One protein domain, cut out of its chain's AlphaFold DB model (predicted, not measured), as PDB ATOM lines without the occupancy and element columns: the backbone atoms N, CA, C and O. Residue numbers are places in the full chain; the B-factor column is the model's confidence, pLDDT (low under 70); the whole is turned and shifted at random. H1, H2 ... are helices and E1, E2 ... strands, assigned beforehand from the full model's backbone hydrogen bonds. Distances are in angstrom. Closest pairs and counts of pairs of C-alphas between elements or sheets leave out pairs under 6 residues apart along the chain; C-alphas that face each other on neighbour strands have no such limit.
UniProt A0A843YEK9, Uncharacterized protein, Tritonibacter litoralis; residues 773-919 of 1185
ATOM      1  N   ARG A 773     160.384 100.450 120.851       85.81
ATOM      2  CA  ARG A 773     159.045 100.962 121.175       85.81
ATOM      3  C   ARG A 773     158.574 100.525 122.554       85.81
ATOM      4  O   ARG A 773     158.084 101.378 123.293       85.81
ATOM      5  N   SER A 774     158.735  99.248 122.901       83.94
ATOM      6  CA  SER A 774     158.429  98.770 124.253       83.94
ATOM      7  C   SER A 774     159.317  99.461 125.283       83.94
ATOM      8  O   SER A 774     158.793 100.026 126.230       83.94
ATOM      9  N   GLU A 775     160.626  99.564 125.032       87.62
ATOM     10  CA  GLU A 775     161.559 100.241 125.941       87.62
ATOM     11  C   GLU A 775     161.228 101.727 126.129       87.62
ATOM     12  O   GLU A 775     161.282 102.241 127.247       87.62
ATOM     13  N   ALA A 776     160.869 102.434 125.051       86.44
ATOM     14  CA  ALA A 776     160.465 103.834 125.144       86.44
ATOM     15  C   ALA A 776     159.186 104.006 125.971       86.44
ATOM     16  O   ALA A 776     159.102 104.941 126.763       86.44
ATOM     17  N   PHE A 777     158.202 103.120 125.800       87.88
ATOM     18  CA  PHE A 777     156.973 103.149 126.587       87.88
ATOM     19  C   PHE A 777     157.226 102.803 128.048       87.88
ATOM     20  O   PHE A 777     156.837 103.583 128.910       87.88
ATOM     21  N   ASP A 778     157.947 101.717 128.322       85.62
ATOM     22  CA  ASP A 778     158.287 101.294 129.679       85.62
ATOM     23  C   ASP A 778     159.029 102.407 130.417       85.62
ATOM     24  O   ASP A 778     158.597 102.837 131.478       85.62
ATOM     25  N   LYS A 779     160.056 103.001 129.798       86.38
ATOM     26  CA  LYS A 779     160.817 104.112 130.388       86.38
ATOM     27  C   LYS A 779     159.962 105.339 130.713       86.38
ATOM     28  O   LYS A 779     160.279 106.081 131.642       86.38
ATOM     29  N   VAL A 780     158.942 105.622 129.904       85.75
ATOM     30  CA  VAL A 780     158.036 106.754 130.141       85.75
ATOM     31  C   VAL A 780     157.014 106.407 131.221       85.75
ATOM     32  O   VAL A 780     156.756 107.242 132.085       85.75
ATOM     33  N   MET A 781     156.484 105.183 131.211       86.12
ATOM     34  CA  MET A 781     155.574 104.705 132.246       86.12
ATOM     35  C   MET A 781     156.260 104.679 133.607       86.12
ATOM     36  O   MET A 781     155.675 105.185 134.556       86.12
ATOM     37  N   ASP A 782     157.514 104.234 133.699       83.19
ATOM     38  CA  ASP A 782     158.304 104.225 134.940       83.19
ATOM     39  C   ASP A 782     158.236 105.549 135.699       83.19
ATOM     40  O   ASP A 782     157.998 105.567 136.903       83.19
ATOM     41  N   ARG A 783     158.362 106.666 134.972       81.75
ATOM     42  CA  ARG A 783     158.350 108.017 135.549       81.75
ATOM     43  C   ARG A 783     157.006 108.406 136.149       81.75
ATOM     44  O   ARG A 783     156.982 109.225 137.058       81.75
ATOM     45  N   GLY A 784     155.906 107.900 135.595       81.94
ATOM     46  CA  GLY A 784     154.565 108.123 136.135       81.94
ATOM     47  C   GLY A 784     154.171 107.092 137.192       81.94
ATOM     48  O   GLY A 784     153.310 107.370 138.020       81.94
ATOM     49  N   MET A 785     154.775 105.899 137.166       82.19
ATOM     50  CA  MET A 785     154.448 104.796 138.075       82.19
ATOM     51  C   MET A 785     155.057 104.954 139.464       82.19
ATOM     52  O   MET A 785     154.454 104.467 140.418       82.19
ATOM     53  N   GLU A 786     156.211 105.611 139.595       77.00
ATOM     54  CA  GLU A 786     156.766 105.969 140.908       77.00
ATOM     55  C   GLU A 786     155.770 106.841 141.684       77.00
ATOM     56  O   GLU A 786     155.290 106.418 142.734       77.00
ATOM     57  N   ASP A 787     155.351 107.966 141.099       77.94
ATOM     58  CA  ASP A 787     154.418 108.891 141.748       77.94
ATOM     59  C   ASP A 787     153.017 108.267 141.937       77.94
ATOM     60  O   ASP A 787     152.414 108.406 142.999       77.94
ATOM     61  N   LEU A 788     152.510 107.510 140.949       81.12
ATOM     62  CA  LEU A 788     151.241 106.785 141.099       81.12
ATOM     63  C   LEU A 788     151.316 105.767 142.243       81.12
ATOM     64  O   LEU A 788     150.355 105.608 142.983       81.12
ATOM     65  N   SER A 789     152.434 105.057 142.404       77.81
ATOM     66  CA  SER A 789     152.587 104.093 143.496       77.81
ATOM     67  C   SER A 789     152.637 104.762 144.872       77.81
ATOM     68  O   SER A 789     152.215 104.132 145.843       77.81
ATOM     69  N   GLU A 790     153.171 105.980 144.975       77.94
ATOM     70  CA  GLU A 790     153.134 106.778 146.207       77.94
ATOM     71  C   GLU A 790     151.701 107.223 146.514       77.94
ATOM     72  O   GLU A 790     151.192 106.904 147.587       77.94
ATOM     73  N   GLU A 791     151.004 107.810 145.538       78.31
ATOM     74  CA  GLU A 791     149.611 108.244 145.702       78.31
ATOM     75  C   GLU A 791     148.684 107.074 146.077       78.31
ATOM     76  O   GLU A 791     147.835 107.176 146.958       78.31
ATOM     77  N   LEU A 792     148.866 105.912 145.444       74.75
ATOM     78  CA  LEU A 792     148.084 104.715 145.755       74.75
ATOM     79  C   LEU A 792     148.300 104.224 147.191       74.75
ATOM     80  O   LEU A 792     147.368 103.688 147.794       74.75
ATOM     81  N   ASN A 793     149.506 104.382 147.747       73.44
ATOM     82  CA  ASN A 793     149.759 104.058 149.152       73.44
ATOM     83  C   ASN A 793     149.017 105.013 150.093       73.44
ATOM     84  O   ASN A 793     148.543 104.559 151.140       73.44
ATOM     85  N   ASP A 794     148.894 106.287 149.721       74.62
ATOM     86  CA  ASP A 794     148.152 107.286 150.488       74.62
ATOM     87  C   ASP A 794     146.641 107.009 150.426       74.62
ATOM     88  O   ASP A 794     146.030 106.815 151.476       74.62
ATOM     89  N   ILE A 795     146.067 106.799 149.232       70.94
ATOM     90  CA  ILE A 795     144.642 106.448 149.038       70.94
ATOM     91  C   ILE A 795     144.247 105.209 149.863       70.94
ATOM     92  O   ILE A 795     143.237 105.196 150.568       70.94
ATOM     93  N   LEU A 796     145.059 104.145 149.813       67.50
ATOM     94  CA  LEU A 796     144.805 102.917 150.580       67.50
ATOM     95  C   LEU A 796     145.005 103.111 152.089       67.50
ATOM     96  O   LEU A 796     144.397 102.396 152.893       67.50
ATOM     97  N   THR A 797     145.878 104.037 152.491       66.81
ATOM     98  CA  THR A 797     146.085 104.373 153.899       66.81
ATOM     99  C   THR A 797     144.900 105.161 154.447       66.81
ATOM    100  O   THR A 797     144.438 104.826 155.537       66.81
ATOM    101  N   ASP A 798     144.369 106.117 153.689       63.75
ATOM    102  CA  ASP A 798     143.223 106.939 154.081       63.75
ATOM    103  C   ASP A 798     141.931 106.114 154.172       63.75
ATOM    104  O   ASP A 798     141.232 106.182 155.186       63.75
ATOM    105  N   GLN A 799     141.685 105.199 153.224       58.53
ATOM    106  CA  GLN A 799     140.577 104.235 153.327       58.53
ATOM    107  C   GLN A 799     140.652 103.371 154.597       58.53
ATOM    108  O   GLN A 799     139.638 103.100 155.244       58.53
ATOM    109  N   ALA A 800     141.858 102.948 154.988       56.34
ATOM    110  CA  ALA A 800     142.058 102.167 156.209       56.34
ATOM    111  C   ALA A 800     141.813 102.987 157.493       56.34
ATOM    112  O   ALA A 800     141.572 102.400 158.552       56.34
ATOM    113  N   TYR A 801     141.877 104.321 157.423       52.97
ATOM    114  CA  TYR A 801     141.544 105.218 158.531       52.97
ATOM    115  C   TYR A 801     140.035 105.504 158.629       52.97
ATOM    116  O   TYR A 801     139.537 105.661 159.748       52.97
ATOM    117  N   GLU A 802     139.296 105.504 157.516       50.78
ATOM    118  CA  GLU A 802     137.845 105.759 157.500       50.78
ATOM    119  C   GLU A 802     136.980 104.554 157.935       50.78
ATOM    120  O   GLU A 802     135.927 104.753 158.545       50.78
ATOM    121  N   GLU A 803     137.421 103.301 157.741       49.25
ATOM    122  CA  GLU A 803     136.647 102.098 158.135       49.25
ATOM    123  C   GLU A 803     136.681 101.743 159.645       49.25
ATOM    124  O   GLU A 803     136.021 100.800 160.092       49.25
ATOM    125  N   GLY A 804     137.401 102.504 160.474       47.19
ATOM    126  CA  GLY A 804     137.123 102.636 161.914       47.19
ATOM    127  C   GLY A 804     137.085 101.380 162.809       47.19
ATOM    128  O   GLY A 804     136.633 101.492 163.950       47.19
ATOM    129  N   THR A 805     137.555 100.194 162.394       43.47
ATOM    130  CA  THR A 805     137.572  99.001 163.270       43.47
ATOM    131  C   THR A 805     138.822  98.116 163.122       43.47
ATOM    132  O   THR A 805     139.185  97.668 162.044       43.47
ATOM    133  N   LEU A 806     139.441  97.804 164.275       43.12
ATOM    134  CA  LEU A 806     140.503  96.800 164.517       43.12
ATOM    135  C   LEU A 806     141.937  97.137 164.051       43.12
ATOM    136  O   LEU A 806     142.536  96.479 163.198       43.12
ATOM    137  N   THR A 807     142.566  98.048 164.795       51.66
ATOM    138  CA  THR A 807     143.989  98.449 164.735       51.66
ATOM    139  C   THR A 807     145.021  97.304 164.848       51.66
ATOM    140  O   THR A 807     146.179  97.480 164.470       51.66
ATOM    141  N   GLY A 808     144.639  96.104 165.306       46.91
ATOM    142  CA  GLY A 808     145.546  94.951 165.453       46.91
ATOM    143  C   GLY A 808     145.674  94.043 164.219       46.91
ATOM    144  O   GLY A 808     146.771  93.590 163.899       46.91
ATOM    145  N   ILE A 809     144.574  93.802 163.494       46.22
ATOM    146  CA  ILE A 809     144.549  92.935 162.298       46.22
ATOM    147  C   ILE A 809     144.971  93.736 161.063       46.22
ATOM    148  O   ILE A 809     145.742  93.241 160.241       46.22
ATOM    149  N   PHE A 810     144.571  95.009 160.986       49.16
ATOM    150  CA  PHE A 810     144.960  95.904 159.900       49.16
ATOM    151  C   PHE A 810     146.442  96.243 159.891       49.16
ATOM    152  O   PHE A 810     146.982  96.430 158.821       49.16
ATOM    153  N   THR A 811     147.157  96.238 161.018       46.31
ATOM    154  CA  THR A 811     148.622  96.424 160.985       46.31
ATOM    155  C   THR A 811     149.327  95.207 160.368       46.31
ATOM    156  O   THR A 811     150.343  95.355 159.692       46.31
ATOM    157  N   SER A 812     148.759  94.004 160.526       44.03
ATOM    158  CA  SER A 812     149.229  92.786 159.854       44.03
ATOM    159  C   SER A 812     148.828  92.773 158.374       44.03
ATOM    160  O   SER A 812     149.684  92.500 157.542       44.03
ATOM    161  N   LEU A 813     147.601  93.181 158.033       43.59
ATOM    162  CA  LEU A 813     147.151  93.383 156.650       43.59
ATOM    163  C   LEU A 813     147.910  94.513 155.949       43.59
ATOM    164  O   LEU A 813     148.270  94.340 154.803       43.59
ATOM    165  N   LYS A 814     148.267  95.608 156.624       46.34
ATOM    166  CA  LYS A 814     149.125  96.694 156.123       46.34
ATOM    167  C   LYS A 814     150.536  96.163 155.874       46.34
ATOM    168  O   LYS A 814     151.107  96.417 154.829       46.34
ATOM    169  N   LYS A 815     151.070  95.289 156.736       45.34
ATOM    170  CA  LYS A 815     152.351  94.597 156.482       45.34
ATOM    171  C   LYS A 815     152.280  93.557 155.351       45.34
ATOM    172  O   LYS A 815     153.296  93.307 154.713       45.34
ATOM    173  N   THR A 816     151.110  92.970 155.091       45.94
ATOM    174  CA  THR A 816     150.884  91.957 154.042       45.94
ATOM    175  C   THR A 816     150.420  92.547 152.701       45.94
ATOM    176  O   THR A 816     150.743  91.971 151.674       45.94
ATOM    177  N   PHE A 817     149.718  93.682 152.676       46.78
ATOM    178  CA  PHE A 817     149.304  94.425 151.478       46.78
ATOM    179  C   PHE A 817     150.358  95.479 151.121       46.78
ATOM    180  O   PHE A 817     150.953  95.376 150.057       46.78
ATOM    181  N   VAL A 818     150.705  96.406 152.025       49.28
ATOM    182  CA  VAL A 818     151.725  97.460 151.790       49.28
ATOM    183  C   VAL A 818     153.137  96.875 151.677       49.28
ATOM    184  O   VAL A 818     153.925  97.318 150.853       49.28
ATOM    185  N   GLY A 819     153.446  95.792 152.399       45.69
ATOM    186  CA  GLY A 819     154.713  95.060 152.235       45.69
ATOM    187  C   GLY A 819     154.832  94.247 150.933       45.69
ATOM    188  O   GLY A 819     155.921  93.761 150.624       45.69
ATOM    189  N   LEU A 820     153.738  94.085 150.171       45.59
ATOM    190  CA  LEU A 820     153.715  93.411 148.863       45.59
ATOM    191  C   LEU A 820     153.735  94.381 147.671       45.59
ATOM    192  O   LEU A 820     154.006  93.926 146.552       45.59
ATOM    193  N   PHE A 821     153.463  95.671 147.894       57.19
ATOM    194  CA  PHE A 821     153.499  96.713 146.871       57.19
ATOM    195  C   PHE A 821     154.937  97.158 146.635       57.19
ATOM    196  O   PHE A 821     155.429  98.137 147.184       57.19
ATOM    197  N   LYS A 822     155.630  96.395 145.793       60.75
ATOM    198  CA  LYS A 822     156.767  96.940 145.064       60.75
ATOM    199  C   LYS A 822     156.198  97.689 143.869       60.75
ATOM    200  O   LYS A 822     155.450  97.078 143.102       60.75
ATOM    201  N   THR A 823     156.562  98.959 143.711       67.06
ATOM    202  CA  THR A 823     156.350  99.770 142.500       67.06
ATOM    203  C   THR A 823     156.598  98.939 141.233       67.06
ATOM    204  O   THR A 823     155.807  98.981 140.296       67.06
ATOM    205  N   ASP A 824     157.601  98.055 141.281       71.06
ATOM    206  CA  ASP A 824     157.940  97.060 140.257       71.06
ATOM    207  C   ASP A 824     156.756  96.197 139.780       71.06
ATOM    208  O   ASP A 824     156.593  95.993 138.584       71.06
ATOM    209  N   LYS A 825     155.881  95.712 140.675       79.81
ATOM    210  CA  LYS A 825     154.750  94.838 140.299       79.81
ATOM    211  C   LYS A 825     153.596  95.597 139.651       79.81
ATOM    212  O   LYS A 825     152.946  95.065 138.756       79.81
ATOM    213  N   LEU A 826     153.316  96.815 140.122       77.81
ATOM    214  CA  LEU A 826     152.314  97.684 139.498       77.81
ATOM    215  C   LEU A 826     152.796  98.113 138.109       77.81
ATOM    216  O   LEU A 826     152.036  98.058 137.143       77.81
ATOM    217  N   ARG A 827     154.082  98.460 138.008       77.81
ATOM    218  CA  ARG A 827     154.772  98.732 136.750       77.81
ATOM    219  C   ARG A 827     154.665  97.546 135.790       77.81
ATOM    220  O   ARG A 827     154.193  97.731 134.674       77.81
ATOM    221  N   GLU A 828     155.017  96.333 136.218       82.38
ATOM    222  CA  GLU A 828     154.867  95.111 135.411       82.38
ATOM    223  C   GLU A 828     153.415  94.882 134.966       82.38
ATOM    224  O   GLU A 828     153.174  94.520 133.815       82.38
ATOM    225  N   ALA A 829     152.435  95.126 135.844       86.00
ATOM    226  CA  ALA A 829     151.023  94.983 135.508       86.00
ATOM    227  C   ALA A 829     150.572  95.991 134.440       86.00
ATOM    228  O   ALA A 829     149.858  95.612 133.510       86.00
ATOM    229  N   ILE A 830     150.999  97.252 134.544       85.81
ATOM    230  CA  ILE A 830     150.647  98.321 133.604       85.81
ATOM    231  C   ILE A 830     151.392  98.161 132.279       85.81
ATOM    232  O   ILE A 830     150.736  98.056 131.245       85.81
ATOM    233  N   SER A 831     152.720  98.044 132.281       82.25
ATOM    234  CA  SER A 831     153.501  97.779 131.064       82.25
ATOM    235  C   SER A 831     153.054  96.490 130.370       82.25
ATOM    236  O   SER A 831     152.841  96.457 129.157       82.25
ATOM    237  N   GLY A 832     152.804  95.432 131.146       86.31
ATOM    238  CA  GLY A 832     152.332  94.148 130.640       86.31
ATOM    239  C   GLY A 832     150.911  94.176 130.072       86.31
ATOM    240  O   GLY A 832     150.581  93.304 129.264       86.31
ATOM    241  N   ALA A 833     150.080  95.161 130.431       91.25
ATOM    242  CA  ALA A 833     148.692  95.264 129.986       91.25
ATOM    243  C   ALA A 833     148.530  95.807 128.559       91.25
ATOM    244  O   ALA A 833     147.471  95.602 127.954       91.25
ATOM    245  N   PHE A 834     149.550  96.469 128.012       91.94
ATOM    246  CA  PHE A 834     149.481  97.112 126.704       91.94
ATOM    247  C   PHE A 834     150.388  96.446 125.667       91.94
ATOM    248  O   PHE A 834     151.365  95.771 125.981       91.94
ATOM    249  N   GLU A 835     150.033  96.613 124.398       91.50
ATOM    250  CA  GLU A 835     150.822  96.185 123.245       91.50
ATOM    251  C   GLU A 835     150.687  97.174 122.086       91.50
ATOM    252  O   GLU A 835     149.751  97.968 122.035       91.50
ATOM    253  N   PHE A 836     151.606  97.112 121.127       91.69
ATOM    254  CA  PHE A 836     151.589  97.978 119.951       91.69
ATOM    255  C   PHE A 836     150.964  97.288 118.745       91.69
ATOM    256  O   PHE A 836     151.207  96.112 118.495       91.69
ATOM    257  N   THR A 837     150.194  98.030 117.955       92.00
ATOM    258  CA  THR A 837     149.724  97.610 116.628       92.00
ATOM    259  C   THR A 837     150.028  98.705 115.623       92.00
ATOM    260  O   THR A 837     149.807  99.879 115.910       92.00
ATOM    261  N   TYR A 838     150.542  98.355 114.446       92.12
ATOM    262  CA  TYR A 838     150.757  99.335 113.387       92.12
ATOM    263  C   TYR A 838     149.459  99.568 112.600       92.12
ATOM    264  O   TYR A 838     148.916  98.643 111.998       92.12
ATOM    265  N   ASP A 839     148.965 100.808 112.589       91.06
ATOM    266  CA  ASP A 839     147.802 101.227 111.802       91.06
ATOM    267  C   ASP A 839     148.257 102.091 110.617       91.06
ATOM    268  O   ASP A 839     148.526 103.287 110.790       91.06
ATOM    269  N   PRO A 840     148.310 101.527 109.396       88.88
ATOM    270  CA  PRO A 840     148.797 102.225 108.209       88.88
ATOM    271  C   PRO A 840     147.840 103.324 107.717       88.88
ATOM    272  O   PRO A 840     148.225 104.153 106.900       88.88
ATOM    273  N   THR A 841     146.587 103.362 108.183       87.94
ATOM    274  CA  THR A 841     145.578 104.317 107.683       87.94
ATOM    275  C   THR A 841     145.401 105.545 108.570       87.94
ATOM    276  O   THR A 841     144.744 106.513 108.176       87.94
ATOM    277  N   SER A 842     145.973 105.513 109.774       84.62
ATOM    278  CA  SER A 842     145.857 106.605 110.728       84.62
ATOM    279  C   SER A 842     146.616 107.834 110.234       84.62
ATOM    280  O   SER A 842     147.797 107.738 109.908       84.62
ATOM    281  N   LYS A 843     145.947 108.991 110.199       76.19
ATOM    282  CA  LYS A 843     146.522 110.274 109.757       76.19
ATOM    283  C   LYS A 843     147.266 110.994 110.880       76.19
ATOM    284  O   LYS A 843     146.919 110.830 112.049       76.19
ATOM    285  N   ILE A 844     148.234 111.826 110.504       66.62
ATOM    286  CA  ILE A 844     149.040 112.655 111.409       66.62
ATOM    287  C   ILE A 844     148.805 114.132 111.061       66.62
ATOM    288  O   ILE A 844     148.789 114.490 109.885       66.62
ATOM    289  N   THR A 845     148.576 114.978 112.068       55.34
ATOM    290  CA  THR A 845     148.213 116.398 111.897       55.34
ATOM    291  C   THR A 845     149.377 117.303 111.482       55.34
ATOM    292  O   THR A 845     149.117 118.344 110.890       55.34
ATOM    293  N   ASP A 846     150.635 116.891 111.699       50.62
ATOM    294  CA  ASP A 846     151.827 117.754 111.574       50.62
ATOM    295  C   ASP A 846     152.972 117.138 110.736       50.62
ATOM    296  O   ASP A 846     154.143 117.219 111.102       50.62
ATOM    297  N   SER A 847     152.660 116.506 109.600       44.59
ATOM    298  CA  SER A 847     153.688 116.062 108.637       44.59
ATOM    299  C   SER A 847     154.165 117.262 107.805       44.59
ATOM    300  O   SER A 847     153.433 117.769 106.954       44.59
ATOM    301  N   SER A 848     155.373 117.769 108.081       36.66
ATOM    302  CA  SER A 848     155.960 118.916 107.361       36.66
ATOM    303  C   SER A 848     157.434 118.736 106.975       36.66
ATOM    304  O   SER A 848     158.062 119.699 106.549       36.66
ATOM    305  N   ASP A 849     158.005 117.544 107.153       39.31
ATOM    306  CA  ASP A 849     159.448 117.269 107.034       39.31
ATOM    307  C   ASP A 849     159.786 116.086 106.106       39.31
ATOM    308  O   ASP A 849     160.912 115.604 106.098       39.31
ATOM    309  N   GLY A 850     158.818 115.612 105.314       38.25
ATOM    310  CA  GLY A 850     158.996 114.458 104.423       38.25
ATOM    311  C   GLY A 850     158.627 113.106 105.048       38.25
ATOM    312  O   GLY A 850     158.641 112.096 104.348       38.25
ATOM    313  N   SER A 851     158.220 113.071 106.321       49.62
ATOM    314  CA  SER A 851     157.574 111.903 106.931       49.62
ATOM    315  C   SER A 851     156.191 111.630 106.318       49.62
ATOM    316  O   SER A 851     155.472 112.552 105.926       49.62
ATOM    317  N   SER A 852     155.780 110.358 106.222       56.75
ATOM    318  CA  SER A 852     154.442 110.023 105.712       56.75
ATOM    319  C   SER A 852     153.356 110.622 106.609       56.75
ATOM    320  O   SER A 852     153.380 110.465 107.826       56.75
ATOM    321  N   SER A 853     152.364 111.277 106.002       63.59
ATOM    322  CA  SER A 853     151.200 111.842 106.704       63.59
ATOM    323  C   SER A 853     150.210 110.780 107.211       63.59
ATOM    324  O   SER A 853     149.190 111.112 107.825       63.59
ATOM    325  N   THR A 854     150.505 109.502 106.956       76.75
ATOM    326  CA  THR A 854     149.711 108.332 107.337       76.75
ATOM    327  C   THR A 854     150.600 107.201 107.845       76.75
ATOM    328  O   THR A 854     151.709 107.022 107.351       76.75
ATOM    329  N   GLY A 855     150.087 106.401 108.778       85.62
ATOM    330  CA  GLY A 855     150.777 105.236 109.332       85.62
ATOM    331  C   GLY A 855     151.457 105.526 110.665       85.62
ATOM    332  O   GLY A 855     152.464 106.230 110.713       85.62
ATOM    333  N   ARG A 856     150.931 104.957 111.754       87.00
ATOM    334  CA  ARG A 856     151.519 105.076 113.100       87.00
ATOM    335  C   ARG A 856     151.293 103.820 113.929       87.00
ATOM    336  O   ARG A 856     150.370 103.051 113.662       87.00
ATOM    337  N   TYR A 857     152.091 103.665 114.975       89.25
ATOM    338  CA  TYR A 857     151.788 102.702 116.028       89.25
ATOM    339  C   TYR A 857     150.612 103.188 116.882       89.25
ATOM    340  O   TYR A 857     150.432 104.382 117.116       89.25
ATOM    341  N   VAL A 858     149.797 102.252 117.341       90.75
ATOM    342  CA  VAL A 858     148.669 102.482 118.238       90.75
ATOM    343  C   VAL A 858     148.855 101.553 119.424       90.75
ATOM    344  O   VAL A 858     149.103 100.361 119.243       90.75
ATOM    345  N   LEU A 859     148.775 102.112 120.627       91.88
ATOM    346  CA  LEU A 859     148.793 101.329 121.851       91.88
ATOM    347  C   LEU A 859     147.419 100.668 122.022       91.88
ATOM    348  O   LEU A 859     146.388 101.310 121.821       91.88
ATOM    349  N   VAL A 860     147.404  99.385 122.352       92.62
ATOM    350  CA  VAL A 860     146.198  98.567 122.474       92.62
ATOM    351  C   VAL A 860     146.215  97.868 123.821       92.62
ATOM    352  O   VAL A 860     147.230  97.301 124.223       92.62
ATOM    353  N   ARG A 861     145.088  97.894 124.531       93.81
ATOM    354  CA  ARG A 861     144.926  97.149 125.780       93.81
ATOM    355  C   ARG A 861     144.686  95.666 125.477       93.81
ATOM    356  O   ARG A 861     143.701  95.314 124.833       93.81
ATOM    357  N   LYS A 862     145.547  94.781 125.989       90.56
ATOM    358  CA  LYS A 862     145.511  93.333 125.698       90.56
ATOM    359  C   LYS A 862     144.214  92.647 126.131       90.56
ATOM    360  O   LYS A 862     143.761  91.725 125.465       90.56
ATOM    361  N   SER A 863     143.622  93.076 127.248       88.75
ATOM    362  CA  SER A 863     142.456  92.406 127.842       88.75
ATOM    363  C   SER A 863     141.154  92.621 127.068       88.75
ATOM    364  O   SER A 863     140.273  91.767 127.129       88.75
ATOM    365  N   ASN A 864     141.013  93.748 126.365       88.12
ATOM    366  CA  ASN A 864     139.759  94.146 125.713       88.12
ATOM    367  C   ASN A 864     139.931  94.576 124.242       88.12
ATOM    368  O   ASN A 864     138.936  94.734 123.541       88.12
ATOM    369  N   GLY A 865     141.167  94.733 123.756       88.25
ATOM    370  CA  GLY A 865     141.467  95.170 122.393       88.25
ATOM    371  C   GLY A 865     141.223  96.660 122.140       88.25
ATOM    372  O   GLY A 865     141.235  97.081 120.983       88.25
ATOM    373  N   ASN A 866     140.992  97.465 123.180       92.50
ATOM    374  CA  ASN A 866     140.725  98.889 123.024       92.50
ATOM    375  C   ASN A 866     141.979  99.628 122.558       92.50
ATOM    376  O   ASN A 866     143.048  99.528 123.164       92.50
ATOM    377  N   GLU A 867     141.824 100.399 121.487       92.88
ATOM    378  CA  GLU A 867     142.866 101.254 120.938       92.88
ATOM    379  C   GLU A 867     142.939 102.581 121.698       92.88
ATOM    380  O   GLU A 867     141.931 103.256 121.906       92.88
ATOM    381  N   ILE A 868     144.149 102.997 122.053       92.44
ATOM    382  CA  ILE A 868     144.410 104.257 122.743       92.44
ATOM    383  C   ILE A 868     144.745 105.317 121.696       92.44
ATOM    384  O   ILE A 868     145.864 105.381 121.178       92.44
ATOM    385  N   ARG A 869     143.751 106.142 121.351       90.12
ATOM    386  CA  ARG A 869     143.883 107.184 120.316       90.12
ATOM    387  C   ARG A 869     143.752 108.601 120.857       90.12
ATOM    388  O   ARG A 869     144.097 109.542 120.144       90.12
ATOM    389  N   THR A 870     143.283 108.754 122.092       92.12
ATOM    390  CA  THR A 870     143.134 110.040 122.780       92.12
ATOM    391  C   THR A 870     143.733 110.001 124.190       92.12
ATOM    392  O   THR A 870     143.908 108.925 124.766       92.12
ATOM    393  N   LYS A 871     143.997 111.182 124.776       92.62
ATOM    394  CA  LYS A 871     144.368 111.318 126.200       92.62
ATOM    395  C   LYS A 871     143.341 110.623 127.102       92.62
ATOM    396  O   LYS A 871     143.722 109.909 128.020       92.62
ATOM    397  N   ALA A 872     142.051 110.784 126.801       93.81
ATOM    398  CA  ALA A 872     140.970 110.173 127.570       93.81
ATOM    399  C   ALA A 872     141.001 108.637 127.514       93.81
ATOM    400  O   ALA A 872     140.805 107.993 128.542       93.81
ATOM    401  N   ASP A 873     141.296 108.045 126.350       94.38
ATOM    402  CA  ASP A 873     141.446 106.588 126.232       94.38
ATOM    403  C   ASP A 873     142.601 106.080 127.090       94.38
ATOM    404  O   ASP A 873     142.450 105.091 127.802       94.38
ATOM    405  N   PHE A 874     143.739 106.775 127.041       93.94
ATOM    406  CA  PHE A 874     144.930 106.405 127.800       93.94
ATOM    407  C   PHE A 874     144.665 106.442 129.305       93.94
ATOM    408  O   PHE A 874     144.865 105.442 129.987       93.94
ATOM    409  N   VAL A 875     144.147 107.568 129.799       94.00
ATOM    410  CA  VAL A 875     143.791 107.761 131.211       94.00
ATOM    411  C   VAL A 875     142.834 106.673 131.686       94.00
ATOM    412  O   VAL A 875     143.079 106.020 132.699       94.00
ATOM    413  N   ARG A 876     141.759 106.438 130.924       95.00
ATOM    414  CA  ARG A 876     140.732 105.448 131.253       95.00
ATOM    415  C   ARG A 876     141.318 104.044 131.373       95.00
ATOM    416  O   ARG A 876     140.995 103.335 132.321       95.00
ATOM    417  N   GLU A 877     142.149 103.637 130.417       95.69
ATOM    418  CA  GLU A 877     142.722 102.290 130.403       95.69
ATOM    419  C   GLU A 877     143.816 102.108 131.461       95.69
ATOM    420  O   GLU A 877     143.861 101.056 132.090       95.69
ATOM    421  N   VAL A 878     144.668 103.107 131.711       93.19
ATOM    422  CA  VAL A 878     145.690 103.033 132.773       93.19
ATOM    423  C   VAL A 878     145.039 102.952 134.154       93.19
ATOM    424  O   VAL A 878     145.406 102.086 134.950       93.19
ATOM    425  N   ALA A 879     144.026 103.784 134.418       93.50
ATOM    426  CA  ALA A 879     143.272 103.730 135.667       93.50
ATOM    427  C   ALA A 879     142.582 102.368 135.849       93.50
ATOM    428  O   ALA A 879     142.617 101.799 136.936       93.50
ATOM    429  N   ASP A 880     142.008 101.800 134.783       93.50
ATOM    430  CA  ASP A 880     141.397 100.468 134.819       93.50
ATOM    431  C   ASP A 880     142.402  99.356 135.169       93.50
ATOM    432  O   ASP A 880     142.078  98.471 135.968       93.50
ATOM    433  N   VAL A 881     143.635  99.405 134.638       91.81
ATOM    434  CA  VAL A 881     144.692  98.466 135.059       91.81
ATOM    435  C   VAL A 881     144.972  98.612 136.551       91.81
ATOM    436  O   VAL A 881     144.987  97.604 137.256       91.81
ATOM    437  N   ALA A 882     145.179  99.841 137.036       88.69
ATOM    438  CA  ALA A 882     145.509 100.104 138.434       88.69
ATOM    439  C   ALA A 882     144.386  99.640 139.380       88.69
ATOM    440  O   ALA A 882     144.639  98.871 140.304       88.69
ATOM    441  N   ILE A 883     143.131 100.001 139.099       89.69
ATOM    442  CA  ILE A 883     141.944  99.575 139.861       89.69
ATOM    443  C   ILE A 883     141.841  98.047 139.902       89.69
ATOM    444  O   ILE A 883     141.628  97.463 140.968       89.69
ATOM    445  N   THR A 884     142.036  97.386 138.756       88.75
ATOM    446  CA  THR A 884     141.989  95.919 138.656       88.75
ATOM    447  C   THR A 884     143.121  95.267 139.447       88.75
ATOM    448  O   THR A 884     142.892  94.298 140.170       88.75
ATOM    449  N   PHE A 885     144.340  95.802 139.341       85.19
ATOM    450  CA  PHE A 885     145.513  95.321 140.068       85.19
ATOM    451  C   PHE A 885     145.315  95.416 141.586       85.19
ATOM    452  O   PHE A 885     145.626  94.472 142.315       85.19
ATOM    453  N   LEU A 886     144.720  96.518 142.047       78.38
ATOM    454  CA  LEU A 886     144.388  96.766 143.449       78.38
ATOM    455  C   LEU A 886     143.143  96.010 143.932       78.38
ATOM    456  O   LEU A 886     142.878  95.977 145.132       78.38
ATOM    457  N   LYS A 887     142.393  95.376 143.020       83.44
ATOM    458  CA  LYS A 887     141.108  94.707 143.291       83.44
ATOM    459  C   LYS A 887     140.069  95.641 143.925       83.44
ATOM    460  O   LYS A 887     139.239  95.196 144.718       83.44
ATOM    461  N   LEU A 888     140.114  96.925 143.572       82.69
ATOM    462  CA  LEU A 888     139.131  97.901 144.031       82.69
ATOM    463  C   LEU A 888     137.788  97.665 143.338       82.69
ATOM    464  O   LEU A 888     137.718  97.222 142.187       82.69
ATOM    465  N   LYS A 889     136.702  97.990 144.038       85.19
ATOM    466  CA  LYS A 889     135.370  97.983 143.438       85.19
ATOM    467  C   LYS A 889     135.293  99.152 142.458       85.19
ATOM    468  O   LYS A 889     135.657 100.271 142.792       85.19
ATOM    469  N   SER A 890     134.822  98.917 141.238       85.94
ATOM    470  CA  SER A 890     134.895  99.935 140.182       85.94
ATOM    471  C   SER A 890     134.139 101.234 140.505       85.94
ATOM    472  O   SER A 890     134.455 102.265 139.917       85.94
ATOM    473  N   ASP A 891     133.150 101.190 141.398       88.12
ATOM    474  CA  ASP A 891     132.312 102.315 141.830       88.12
ATOM    475  C   ASP A 891     132.660 102.846 143.237       88.12
ATOM    476  O   ASP A 891     131.888 103.632 143.773       88.12
ATOM    477  N   SER A 892     133.768 102.421 143.859       85.69
ATOM    478  CA  SER A 892     134.192 102.962 145.162       85.69
ATOM    479  C   SER A 892     134.904 104.309 145.032       85.69
ATOM    480  O   SER A 892     135.581 104.530 144.027       85.69
ATOM    481  N   ASP A 893     134.868 105.127 146.088       86.38
ATOM    482  CA  ASP A 893     135.579 106.415 146.160       86.38
ATOM    483  C   ASP A 893     137.079 106.254 145.863       86.38
ATOM    484  O   ASP A 893     137.584 106.890 144.948       86.38
ATOM    485  N   ALA A 894     137.744 105.246 146.440       81.31
ATOM    486  CA  ALA A 894     139.146 104.950 146.116       81.31
ATOM    487  C   ALA A 894     139.399 104.648 144.628       81.31
ATOM    488  O   ALA A 894     140.460 104.956 144.099       81.31
ATOM    489  N   ALA A 895     138.440 104.049 143.914       86.19
ATOM    490  CA  ALA A 895     138.586 103.827 142.475       86.19
ATOM    491  C   ALA A 895     138.381 105.127 141.685       86.19
ATOM    492  O   ALA A 895     138.916 105.263 140.584       86.19
ATOM    493  N   GLN A 896     137.601 106.068 142.222       90.44
ATOM    494  CA  GLN A 896     137.478 107.413 141.679       90.44
ATOM    495  C   GLN A 896     138.758 108.222 141.914       90.44
ATOM    496  O   GLN A 896     139.250 108.806 140.953       90.44
ATOM    497  N   ASP A 897     139.369 108.135 143.096       87.88
ATOM    498  CA  ASP A 897     140.638 108.807 143.407       87.88
ATOM    499  C   ASP A 897     141.761 108.372 142.451       87.88
ATOM    500  O   ASP A 897     142.475 109.206 141.893       87.88
ATOM    501  N   VAL A 898     141.853 107.069 142.137       88.62
ATOM    502  CA  VAL A 898     142.790 106.568 141.110       88.62
ATOM    503  C   VAL A 898     142.537 107.211 139.745       88.62
ATOM    504  O   VAL A 898     143.482 107.582 139.045       88.62
ATOM    505  N   ARG A 899     141.271 107.333 139.328       92.75
ATOM    506  CA  ARG A 899     140.931 107.952 138.036       92.75
ATOM    507  C   ARG A 899     141.287 109.429 138.022       92.75
ATOM    508  O   ARG A 899     141.814 109.896 137.012       92.75
ATOM    509  N   ASP A 900     141.009 110.140 139.106       91.62
ATOM    510  CA  ASP A 900     141.264 111.572 139.227       91.62
ATOM    511  C   ASP A 900     142.772 111.851 139.198       91.62
ATOM    512  O   ASP A 900     143.225 112.703 138.430       91.62
ATOM    513  N   TYR A 901     143.570 111.046 139.908       90.50
ATOM    514  CA  TYR A 901     145.025 111.161 139.882       90.50
ATOM    515  C   TYR A 901     145.623 110.850 138.503       90.50
ATOM    516  O   TYR A 901     146.395 111.649 137.972       90.50
ATOM    517  N   VAL A 902     145.241 109.736 137.865       91.75
ATOM    518  CA  VAL A 902     145.726 109.380 136.511       91.75
ATOM    519  C   VAL A 902     145.295 110.427 135.469       91.75
ATOM    520  O   VAL A 902     145.953 110.602 134.442       91.75
ATOM    521  N   SER A 903     144.205 111.155 135.723       93.12
ATOM    522  CA  SER A 903     143.749 112.267 134.880       93.12
ATOM    523  C   SER A 903     144.513 113.576 135.116       93.12
ATOM    524  O   SER A 903     144.418 114.476 134.274       93.12
ATOM    525  N   SER A 904     145.235 113.699 136.233       92.06
ATOM    526  CA  SER A 904     145.907 114.929 136.655       92.06
ATOM    527  C   SER A 904     147.055 115.323 135.725       92.06
ATOM    528  O   SER A 904     147.709 114.480 135.107       92.06
ATOM    529  N   ASP A 905     147.344 116.625 135.651       91.00
ATOM    530  CA  ASP A 905     148.493 117.122 134.887       91.00
ATOM    531  C   ASP A 905     149.820 116.611 135.470       91.00
ATOM    532  O   ASP A 905     150.737 116.313 134.714       91.00
ATOM    533  N   ALA A 906     149.894 116.383 136.787       87.00
ATOM    534  CA  ALA A 906     151.072 115.812 137.440       87.00
ATOM    535  C   ALA A 906     151.430 114.426 136.876       87.00
ATOM    536  O   ALA A 906     152.574 114.197 136.481       87.00
ATOM    537  N   PHE A 907     150.449 113.526 136.767       90.69
ATOM    538  CA  PHE A 907     150.659 112.216 136.155       90.69
ATOM    539  C   PHE A 907     150.943 112.332 134.651       90.69
ATOM    540  O   PHE A 907     151.875 111.719 134.124       90.69
ATOM    541  N   ILE A 908     150.145 113.141 133.949       92.00
ATOM    542  CA  ILE A 908     150.198 113.254 132.491       92.00
ATOM    543  C   ILE A 908     151.523 113.846 132.010       92.00
ATOM    544  O   ILE A 908     152.100 113.325 131.054       92.00
ATOM    545  N   ASP A 909     152.049 114.871 132.673       89.69
ATOM    546  CA  ASP A 909     153.318 115.503 132.308       89.69
ATOM    547  C   ASP A 909     154.496 114.527 132.469       89.69
ATOM    548  O   ASP A 909     155.423 114.514 131.653       89.69
ATOM    549  N   LYS A 910     154.443 113.629 133.465       89.50
ATOM    550  CA  LYS A 910     155.465 112.588 133.678       89.50
ATOM    551  C   LYS A 910     155.476 111.540 132.569       89.50
ATOM    552  O   LYS A 910     156.557 111.136 132.124       89.50
ATOM    553  N   VAL A 911     154.294 111.144 132.094       89.38
ATOM    554  CA  VAL A 911     154.127 110.152 131.017       89.38
ATOM    555  C   VAL A 911     154.074 110.770 129.613       89.38
ATOM    556  O   VAL A 911     153.850 110.064 128.628       89.38
ATOM    557  N   THR A 912     154.312 112.079 129.494       90.94
ATOM    558  CA  THR A 912     154.435 112.784 128.207       90.94
ATOM    559  C   THR A 912     155.678 113.679 128.123       90.94
ATOM    560  O   THR A 912     155.582 114.870 127.814       90.94
ATOM    561  N   PRO A 913     156.884 113.139 128.380       87.75
ATOM    562  CA  PRO A 913     158.085 113.957 128.460       87.75
ATOM    563  C   PRO A 913     158.451 114.611 127.120       87.75
ATOM    564  O   PRO A 913     158.245 114.045 126.045       87.75
ATOM    565  N   GLY A 914     159.097 115.775 127.208       84.00
ATOM    566  CA  GLY A 914     159.516 116.581 126.061       84.00
ATOM    567  C   GLY A 914     158.576 117.760 125.802       84.00
ATOM    568  O   GLY A 914     157.598 117.959 126.511       84.00
ATOM    569  N   THR A 915     158.894 118.577 124.798       78.38
ATOM    570  CA  THR A 915     158.095 119.756 124.429       78.38
ATOM    571  C   THR A 915     157.998 119.904 122.910       78.38
ATOM    572  O   THR A 915     158.857 119.430 122.156       78.38
ATOM    573  N   GLY A 916     156.936 120.565 122.440       77.56
ATOM    574  CA  GLY A 916     156.714 120.828 121.017       77.56
ATOM    575  C   GLY A 916     156.625 119.546 120.181       77.56
ATOM    576  O   GLY A 916     156.004 118.572 120.590       77.56
ATOM    577  N   LYS A 917     157.275 119.528 119.007       67.75
ATOM    578  CA  LYS A 917     157.249 118.381 118.075       67.75
ATOM    579  C   LYS A 917     157.937 117.112 118.603       67.75
ATOM    580  O   LYS A 917     157.711 116.040 118.054       67.75
ATOM    581  N   ASN A 918     158.760 117.228 119.647       74.31
ATOM    582  CA  ASN A 918     159.513 116.110 120.225       74.31
ATOM    583  C   ASN A 918     158.850 115.534 121.488       74.31
ATOM    584  O   ASN A 918     159.446 114.681 122.146       74.31
ATOM    585  N   GLN A 919     157.660 116.016 121.861       84.12
ATOM    586  CA  GLN A 919     156.930 115.502 123.014       84.12
ATOM    587  C   GLN A 919     156.469 114.061 122.760       84.12
ATOM    588  O   GLN A 919     155.870 113.757 121.727       84.12
TER     589      GLN A 919
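Overview. This is residues 773 to 919 of the 1185 residues of an uncharacterized protein of Tritonibacter litoralis (UniProt A0A843YEK9). The domain is a long rod: a cluster of mostly crossed helices, H1, H3, H4, H5 and H6, has the strand hairpin E1 and E2 at one end, and at the other the last part of H1 with H2 folded back alongside it. Residues 801 to 809, at the turn between H1 and H2, stick out. The printed part has 147 residues with six named helices and two strands, in the order H1 H2 H3 E1 E2 H4 H5 H6, and is mostly helix. It is only just loose, close to compact, with a radius of gyration of the C-alphas of 18.0 A and spans of 65 by 30 by 24 A.

Arrangement. E1, residues 834 to 843, and E2, residues 854 to 861, form an antiparallel hairpin, with N 837 and O 858 2.9 A apart, within hydrogen-bond range. H1, residues 773 to 802, is the hub. With residues 777 to 789 alone it touches H3, residues 823 to 833, at a steep tilt of 58 degrees; the closest C-alphas, of Ser 789 and Thr 823, are 5.8 A apart. H4, residues 871 to 886, touches H3 with residues 878 to 885 alone, C-alphas 830 and 881 being closest at 6.1 A. H4 and H5, residues 893 to 903, form a helical hairpin, closest at C-alphas 879 and 899, 5.4 A. H6, residues 905 to 910, touches H1 residues 780 to 788, closest at C-alphas 784 and 910, 5.2 A. H2, residues 809 to 820, is close to H1 but not clearly touching, with C-alphas 793 and 818 closest at 7.4 A. In H3, H4 and H5 every O i to N i+4 pair is within hydrogen-bond range; in H1 23 of 26 are, in H2 7 of 8, in H6 1 of 2.

Along the chain. H1 begins at C-alpha 773 (159.045, 100.962, 121.175), is 42.3 A long and has a kink of 39 degrees near residue 784. E1, 21.7 A, bends by 88 degrees at residue 840; E2 is 22.1 A and H4 22.6 A long. H6 ends at C-alpha 910 (155.465, 112.588, 133.678).

Size, cuts and confidence. The two C-alphas farthest apart, of Gly 808 and Gly 850, are 65.5 A apart. The printed part has no cut and no long link. The pLDDT is under 70 at residues 796 to 823, 844 to 853 and 917.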